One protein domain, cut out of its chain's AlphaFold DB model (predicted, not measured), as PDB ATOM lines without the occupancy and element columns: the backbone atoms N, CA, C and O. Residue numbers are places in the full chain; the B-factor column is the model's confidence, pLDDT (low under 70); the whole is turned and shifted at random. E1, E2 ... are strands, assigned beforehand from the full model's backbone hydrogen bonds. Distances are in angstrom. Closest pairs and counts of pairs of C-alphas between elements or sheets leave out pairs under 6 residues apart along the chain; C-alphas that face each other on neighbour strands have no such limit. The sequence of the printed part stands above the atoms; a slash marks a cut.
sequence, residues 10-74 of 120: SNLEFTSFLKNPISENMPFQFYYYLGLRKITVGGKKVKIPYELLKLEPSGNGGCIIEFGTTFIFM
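This is residues 10 to 74 of the 120 residues of the protein "TAXi_C domain-containing protein" of Amborella trichopoda (UniProt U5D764). This is a loose chain of loops with little regular structure, crossing itself at one tiny pair of antiparallel strands, E1 and E2; long loops reach out from it, and residues 40 to 45 stick out. The printed part has 65 residues, with no named helix and only 6 residues in the two strands; the class is all strand. It is loose, with a radius of gyration of the C-alphas of 13.4 A and spans of 40 by 32 by 25 A.

Start at residues 17 to 18, which pair antiparallel with residues 33 to 34 of E1, residues 32 to 34. E2, residues 63 to 65, forms a hairpin with E1, antiparallel at 136 degrees; C-alphas 33 and 64 face each other at 4.7 A, and N 34 and O 63 are 2.8 A apart, within hydrogen-bond range.

Find C-alpha 32 at (34.224, 165.270, 94.113), where E1 begins; E2 ends at C-alpha 65, (30.032, 162.414, 96.289). Each strand is 6.8 A long.

The C-alphas of Glu 24 and Gly 42 are farthest apart, 40.0 A. The printed part has no cut; the link from E1 to E2 is long, 28 residues. Residue 25 is under pLDDT 70.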
ATOM      1  N   SER A  10      27.294 178.446 111.462       84.81
ATOM      2  CA  SER A  10      27.853 178.077 112.770       84.81
ATOM      3  C   SER A  10      27.788 176.574 113.077       84.81
ATOM      4  O   SER A  10      28.508 176.103 113.956       84.81
ATOM      5  N   ASN A  11      26.977 175.817 112.328       87.25
ATOM      6  CA  ASN A  11      26.771 174.376 112.497       87.25
ATOM      7  C   ASN A  11      27.331 173.537 111.331       87.25
ATOM      8  O   ASN A  11      26.957 172.374 111.163       87.25
ATOM      9  N   LEU A  12      28.213 174.111 110.506       90.75
ATOM     10  CA  LEU A  12      28.819 173.408 109.377       90.75
ATOM     11  C   LEU A  12      30.138 172.734 109.762       90.75
ATOM     12  O   LEU A  12      31.051 173.354 110.307       90.75
ATOM     13  N   GLU A  13      30.264 171.462 109.394       92.12
ATOM     14  CA  GLU A  13      31.537 170.748 109.405       92.12
ATOM     15  C   GLU A  13      32.098 170.662 107.984       92.12
ATOM     16  O   GLU A  13      31.391 170.327 107.033       92.12
ATOM     17  N   PHE A  14      33.395 170.939 107.842       92.50
ATOM     18  CA  PHE A  14      34.061 170.995 106.545       92.50
ATOM     19  C   PHE A  14      35.158 169.943 106.426       92.50
ATOM     20  O   PHE A  14      35.878 169.624 107.372       92.50
ATOM     21  N   THR A  15      35.340 169.454 105.205       94.69
ATOM     22  CA  THR A  15      36.485 168.639 104.816       94.69
ATOM     23  C   THR A  15      36.938 169.065 103.424       94.69
ATOM     24  O   THR A  15      36.126 169.463 102.591       94.69
ATOM     25  N   SER A  16      38.245 169.043 103.175       94.94
ATOM     26  CA  SER A  16      38.789 169.433 101.875       94.94
ATOM     27  C   SER A  16      38.522 168.352 100.832       94.94
ATOM     28  O   SER A  16      38.725 167.165 101.096       94.94
ATOM     29  N   PHE A  17      38.139 168.765  99.624       94.81
ATOM     30  CA  PHE A  17      38.081 167.851  98.488       94.81
ATOM     31  C   PHE A  17      39.477 167.364  98.100       94.81
ATOM     32  O   PHE A  17      40.450 168.122  98.112       94.81
ATOM     33  N   LEU A  18      39.560 166.091  97.725       94.88
ATOM     34  CA  LEU A  18      40.751 165.506  97.123       94.88
ATOM     35  C   LEU A  18      40.672 165.617  95.599       94.88
ATOM     36  O   LEU A  18      39.595 165.534  95.010       94.88
ATOM     37  N   LYS A  19      41.831 165.765  94.956       92.88
ATOM     38  CA  LYS A  19      41.959 165.715  93.498       92.88
ATOM     39  C   LYS A  19      42.452 164.333  93.086       92.88
ATOM     40  O   LYS A  19      43.468 163.874  93.607       92.88
ATOM     41  N   ASN A  20      41.760 163.689  92.147       93.12
ATOM     42  CA  ASN A  20      42.238 162.439  91.562       93.12
ATOM     43  C   ASN A  20      43.515 162.703  90.731       93.12
ATOM     44  O   ASN A  20      43.482 163.581  89.864       93.12
ATOM     45  N   PRO A  21      44.639 162.006  91.004       89.81
ATOM     46  CA  PRO A  21      45.932 162.275  90.369       89.81
ATOM     47  C   PRO A  21      46.054 161.784  88.914       89.81
ATOM     48  O   PRO A  21      47.115 161.954  88.315       89.81
ATOM     49  N   ILE A  22      45.011 161.178  88.336       88.31
ATOM     50  CA  ILE A  22      45.020 160.701  86.944       88.31
ATOM     51  C   ILE A  22      45.082 161.838  85.917       88.31
ATOM     52  O   ILE A  22      44.767 162.995  86.207       88.31
ATOM     53  N   SER A  23      45.488 161.479  84.695       79.19
ATOM     54  CA  SER A  23      45.658 162.409  83.582       79.19
ATOM     55  C   SER A  23      44.388 163.190  83.260       79.19
ATOM     56  O   SER A  23      43.266 162.704  83.425       79.19
ATOM     57  N   GLU A  24      44.595 164.387  82.721       71.50
ATOM     58  CA  GLU A  24      43.519 165.237  82.232       71.50
ATOM     59  C   GLU A  24      42.659 164.502  81.194       71.50
ATOM     60  O   GLU A  24      43.182 163.786  80.339       71.50
ATOM     61  N   ASN A  25      41.337 164.684  81.281       69.69
ATOM     62  CA  ASN A  25      40.312 164.061  80.425       69.69
ATOM     63  C   ASN A  25      39.992 162.584  80.711       69.69
ATOM     64  O   ASN A  25      39.293 161.946  79.921       69.69
ATOM     65  N   MET A  26      40.436 162.036  81.845       80.00
ATOM     66  CA  MET A  26      39.926 160.748  82.322       80.00
ATOM     67  C   MET A  26      38.589 160.940  83.062       80.00
ATOM     68  O   MET A  26      38.480 161.865  83.869       80.00
ATOM     69  N   PRO A  27      37.582 160.062  82.866       78.81
ATOM     70  CA  PRO A  27      36.242 160.231  83.444       78.81
ATOM     71  C   PRO A  27      36.245 160.441  84.963       78.81
ATOM     72  O   PRO A  27      35.473 161.232  85.492       78.81
ATOM     73  N   PHE A  28      37.164 159.773  85.664       83.94
ATOM     74  CA  PHE A  28      37.220 159.779  87.121       83.94
ATOM     75  C   PHE A  28      37.841 161.039  87.738       83.94
ATOM     76  O   PHE A  28      37.845 161.171  88.961       83.94
ATOM     77  N   GLN A  29      38.363 161.963  86.928       86.00
ATOM     78  CA  GLN A  29      39.030 163.171  87.413       86.00
ATOM     79  C   GLN A  29      38.041 164.237  87.910       86.00
ATOM     80  O   GLN A  29      38.383 165.038  88.778       86.00
ATOM     81  N   PHE A  30      36.826 164.245  87.360       86.38
ATOM     82  CA  PHE A  30      35.837 165.304  87.579       86.38
ATOM     83  C   PHE A  30      34.939 165.074  88.799       86.38
ATOM     84  O   PHE A  30      34.128 165.934  89.133       86.38
ATOM     85  N   TYR A  31      35.073 163.928  89.468       91.31
ATOM     86  CA  TYR A  31      34.306 163.634  90.671       91.31
ATOM     87  C   TYR A  31      34.811 164.417  91.885       91.31
ATOM     88  O   TYR A  31      35.998 164.719  92.019       91.31
ATOM     89  N   TYR A  32      33.898 164.686  92.817       93.25
ATOM     90  CA  TYR A  32      34.224 165.270  94.113       93.25
ATOM     91  C   TYR A  32      34.646 164.165  95.081       93.25
ATOM     92  O   TYR A  32      33.804 163.401  95.556       93.25
ATOM     93  N   TYR A  33      35.946 164.079  95.373       95.69
ATOM     94  CA  TYR A  33      36.479 163.068  96.286       95.69
ATOM     95  C   TYR A  33      36.584 163.579  97.718       95.69
ATOM     96  O   TYR A  33      37.071 164.682  97.968       95.69
ATOM     97  N   LEU A  34      36.234 162.715  98.665       95.81
ATOM     98  CA  LEU A  34      36.477 162.885 100.090       95.81
ATOM     99  C   LEU A  34      37.554 161.922 100.595       95.81
ATOM    100  O   LEU A  34      37.631 160.758 100.195       95.81
ATOM    101  N   GLY A  35      38.361 162.400 101.544       95.12
ATOM    102  CA  GLY A  35      39.364 161.596 102.240       95.12
ATOM    103  C   GLY A  35      38.778 160.811 103.412       95.12
ATOM    104  O   GLY A  35      38.910 161.222 104.566       95.12
ATOM    105  N   LEU A  36      38.155 159.663 103.135       95.44
ATOM    106  CA  LEU A  36      37.553 158.837 104.180       95.44
ATOM    107  C   LEU A  36      38.625 158.139 105.034       95.44
ATOM    108  O   LEU A  36      39.500 157.441 104.529       95.44
ATOM    109  N   ARG A  37      38.556 158.310 106.361       94.94
ATOM    110  CA  ARG A  37      39.528 157.713 107.306       94.94
ATOM    111  C   ARG A  37      39.019 156.462 108.012       94.94
ATOM    112  O   ARG A  37      39.805 155.585 108.365       94.94
ATOM    113  N   LYS A  38      37.722 156.410 108.304       96.38
ATOM    114  CA  LYS A  38      37.078 155.302 109.018       96.38
ATOM    115  C   LYS A  38      35.578 155.315 108.753       96.38
ATOM    116  O   LYS A  38      35.008 156.378 108.534       96.38
ATOM    117  N   ILE A  39      34.961 154.147 108.888       97.75
ATOM    118  CA  ILE A  39      33.508 153.982 108.942       97.75
ATOM    119  C   ILE A  39      33.146 153.452 110.331       97.75
ATOM    120  O   ILE A  39      33.864 152.625 110.909       97.75
ATOM    121  N   THR A  40      32.043 153.944 110.881       97.75
ATOM    122  CA  THR A  40      31.470 153.490 112.150       97.75
ATOM    123  C   THR A  40      30.013 153.109 111.952       97.75
ATOM    124  O   THR A  40      29.314 153.766 111.189       97.75
ATOM    125  N   VAL A  41      29.553 152.088 112.674       97.62
ATOM    126  CA  VAL A  41      28.142 151.679 112.727       97.62
ATOM    127  C   VAL A  41      27.739 151.605 114.195       97.62
ATOM    128  O   VAL A  41      28.410 150.903 114.957       97.62
ATOM    129  N   GLY A  42      26.717 152.355 114.615       95.56
ATOM    130  CA  GLY A  42      26.327 152.472 116.028       95.56
ATOM    131  C   GLY A  42      27.471 152.887 116.954       95.56
ATOM    132  O   GLY A  42      27.720 152.266 117.987       95.56
ATOM    133  N   GLY A  43      28.284 153.857 116.520       95.94
ATOM    134  CA  GLY A  43      29.479 154.315 117.243       95.94
ATOM    135  C   GLY A  43      30.662 153.331 117.253       95.94
ATOM    136  O   GLY A  43      31.757 153.687 117.692       95.94
ATOM    137  N   LYS A  44      30.505 152.107 116.730       97.06
ATOM    138  CA  LYS A  44      31.573 151.097 116.687       97.06
ATOM    139  C   LYS A  44      32.336 151.158 115.371       97.06
ATOM    140  O   LYS A  44      31.752 151.072 114.294       97.06
ATOM    141  N   LYS A  45      33.666 151.253 115.451       97.25
ATOM    142  CA  LYS A  45      34.550 151.238 114.276       97.25
ATOM    143  C   LYS A  45      34.415 149.921 113.508       97.25
ATOM    144  O   LYS A  45      34.591 148.838 114.075       97.25
ATOM    145  N   VAL A  46      34.178 150.022 112.203       98.19
ATOM    146  CA  VAL A  46      34.256 148.890 111.278       98.19
ATOM    147  C   VAL A  46      35.731 148.616 110.976       98.19
ATOM    148  O   VAL A  46      36.511 149.535 110.714       98.19
ATOM    149  N   LYS A  47      36.152 147.351 111.058       97.38
ATOM    150  CA  LYS A  47      37.543 146.950 110.801       97.38
ATOM    151  C   LYS A  47      37.792 146.899 109.293       97.38
ATOM    152  O   LYS A  47      37.690 145.826 108.713       97.38
ATOM    153  N   ILE A  48      38.091 148.045 108.686       97.62
ATOM    154  CA  ILE A  48      38.424 148.178 107.261       97.62
ATOM    155  C   ILE A  48      39.888 148.631 107.150       97.62
ATOM    156  O   ILE A  48      40.253 149.613 107.812       97.62
ATOM    157  N   PRO A  49      40.738 147.933 106.376       95.88
ATOM    158  CA  PRO A  49      42.073 148.419 106.037       95.88
ATOM    159  C   PRO A  49      42.002 149.806 105.391       95.88
ATOM    160  O   PRO A  49      41.202 150.028 104.488       95.88
ATOM    161  N   TYR A  50      42.845 150.744 105.828       95.81
ATOM    162  CA  TYR A  50      42.846 152.105 105.274       95.81
ATOM    163  C   TYR A  50      43.145 152.130 103.766       95.81
ATOM    164  O   TYR A  50      42.629 152.981 103.051       95.81
ATOM    165  N   GLU A  51      43.903 151.146 103.283       94.44
ATOM    166  CA  GLU A  51      44.208 150.936 101.867       94.44
ATOM    167  C   GLU A  51      42.953 150.805 100.992       94.44
ATOM    168  O   GLU A  51      42.972 151.254  99.856       94.44
ATOM    169  N   LEU A  52      41.844 150.281 101.530       95.25
ATOM    170  CA  LEU A  52      40.575 150.195 100.799       95.25
ATOM    171  C   LEU A  52      39.789 151.515 100.798       95.25
ATOM    172  O   LEU A  52      38.867 151.677 100.011       95.25
ATOM    173  N   LEU A  53      40.107 152.451 101.698       96.25
ATOM    174  CA  LEU A  53      39.379 153.719 101.839       96.25
ATOM    175  C   LEU A  53      40.074 154.887 101.138       96.25
ATOM    176  O   LEU A  53      39.430 155.884 100.807       96.25
ATOM    177  N   LYS A  54      41.396 154.808 100.980       95.75
ATOM    178  CA  LYS A  54      42.189 155.912 100.449       95.75
ATOM    179  C   LYS A  54      42.076 155.996  98.930       95.75
ATOM    180  O   LYS A  54      41.898 154.996  98.243       95.75
ATOM    181  N   LEU A  55      42.218 157.214  98.427       95.56
ATOM    182  CA  LEU A  55      42.472 157.461  97.017       95.56
ATOM    183  C   LEU A  55      43.950 157.180  96.744       95.56
ATOM    184  O   LEU A  55      44.833 157.747  97.396       95.56
ATOM    185  N   GLU A  56      44.216 156.277  95.816       93.25
ATOM    186  CA  GLU A  56      45.564 155.856  95.472       93.25
ATOM    187  C   GLU A  56      46.214 156.784  94.434       93.25
ATOM    188  O   GLU A  56      45.518 157.424  93.643       93.25
ATOM    189  N   PRO A  57      47.560 156.806  94.347       91.12
ATOM    190  CA  PRO A  57      48.271 157.501  93.272       91.12
ATOM    191  C   PRO A  57      47.900 157.012  91.864       91.12
ATOM    192  O   PRO A  57      48.048 157.753  90.899       91.12
ATOM    193  N   SER A  58      47.415 155.772  91.750       90.50
ATOM    194  CA  SER A  58      46.884 155.179  90.516       90.50
ATOM    195  C   SER A  58      45.540 155.781  90.081       90.50
ATOM    196  O   SER A  58      45.096 155.528  88.965       90.50
ATOM    197  N   GLY A  59      44.888 156.557  90.954       90.69
ATOM    198  CA  GLY A  59      43.545 157.098  90.762       90.69
ATOM    199  C   GLY A  59      42.406 156.190  91.200       90.69
ATOM    200  O   GLY A  59      41.249 156.582  91.057       90.69
ATOM    201  N   ASN A  60      42.717 155.002  91.724       90.94
ATOM    202  CA  ASN A  60      41.732 154.057  92.236       90.94
ATOM    203  C   ASN A  60      41.343 154.367  93.687       90.94
ATOM    204  O   ASN A  60      42.106 154.970  94.443       90.94
ATOM    205  N   GLY A  61      40.164 153.896  94.090       92.31
ATOM    206  CA  GLY A  61      39.669 154.034  95.459       92.31
ATOM    207  C   GLY A  61      39.150 155.437  95.782       92.31
ATOM    208  O   GLY A  61      38.692 156.178  94.913       92.31
ATOM    209  N   GLY A  62      39.204 155.791  97.065       94.00
ATOM    210  CA  GLY A  62      38.609 157.018  97.592       94.00
ATOM    211  C   GLY A  62      37.090 156.933  97.779       94.00
ATOM    212  O   GLY A  62      36.472 155.878  97.659       94.00
ATOM    213  N   CYS A  63      36.484 158.071  98.117       95.94
ATOM    214  CA  CYS A  63      35.044 158.210  98.320       95.94
ATOM    215  C   CYS A  63      34.527 159.347  97.442       95.94
ATOM    216  O   CYS A  63      35.042 160.455  97.537       95.94
ATOM    217  N   ILE A  64      33.534 159.070  96.600       94.75
ATOM    218  CA  ILE A  64      32.945 160.037  95.670       94.75
ATOM    219  C   ILE A  64      31.613 160.532  96.232       94.75
ATOM    220  O   ILE A  64      30.810 159.735  96.721       94.75
ATOM    221  N   ILE A  65      31.370 161.839  96.132       92.88
ATOM    222  CA  ILE A  65      30.032 162.414  96.289       92.88
ATOM    223  C   ILE A  65      29.390 162.516  94.910       92.88
ATOM    224  O   ILE A  65      29.917 163.184  94.019       92.88
ATOM    225  N   GLU A  66      28.224 161.900  94.755       88.00
ATOM    226  CA  GLU A  66      27.431 161.966  93.534       88.00
ATOM    227  C   GLU A  66      25.937 162.064  93.863       88.00
ATOM    228  O   GLU A  66      25.452 161.478  94.827       88.00
ATOM    229  N   PHE A  67      25.206 162.835  93.057       85.38
ATOM    230  CA  PHE A  67      23.762 163.046  93.198       85.38
ATOM    231  C   PHE A  67      22.922 162.019  92.406       85.38
ATOM    232  O   PHE A  67      21.725 161.885  92.640       85.38
ATOM    233  N   GLY A  68      23.528 161.283  91.469       86.06
ATOM    234  CA  GLY A  68      22.825 160.410  90.521       86.06
ATOM    235  C   GLY A  68      22.425 159.023  91.038       86.06
ATOM    236  O   GLY A  68      21.769 158.278  90.312       86.06
ATOM    237  N   THR A  69      22.803 158.642  92.260       85.88
ATOM    238  CA  THR A  69      22.592 157.284  92.784       85.88
ATOM    239  C   THR A  69      21.615 157.260  93.953       85.88
ATOM    240  O   THR A  69      21.781 157.997  94.919       85.88
ATOM    241  N   THR A  70      20.636 156.350  93.920       90.31
ATOM    242  CA  THR A  70      19.702 156.132  95.044       90.31
ATOM    243  C   THR A  70      20.383 155.516  96.268       90.31
ATOM    244  O   THR A  70      19.974 155.769  97.398       90.31
ATOM    245  N   PHE A  71      21.419 154.702  96.053       91.31
ATOM    246  CA  PHE A  71      22.134 153.981  97.102       91.31
ATOM    247  C   PHE A  71      23.609 154.358  97.121       91.31
ATOM    248  O   PHE A  71      24.190 154.698  96.093       91.31
ATOM    249  N   ILE A  72      24.222 154.226  98.295       92.88
ATOM    250  CA  ILE A  72      25.675 154.275  98.427       92.88
ATOM    251  C   ILE A  72      26.230 152.942  97.932       92.88
ATOM    252  O   ILE A  72      25.887 151.885  98.461       92.88
ATOM    253  N   PHE A  73      27.119 153.003  96.947       93.00
ATOM    254  CA  PHE A  73      27.877 151.848  96.486       93.00
ATOM    255  C   PHE A  73      29.233 151.808  97.183       93.00
ATOM    256  O   PHE A  73      29.882 152.832  97.389       93.00
ATOM    257  N   MET A  74      29.655 150.609  97.561       96.19
ATOM    258  CA  MET A  74      30.936 150.370  98.212       96.19
ATOM    259  C   MET A  74      31.633 149.212  97.503       96.19
ATOM    260  O   MET A  74      30.971 148.302  96.999       96.19
TER     261      MET A  74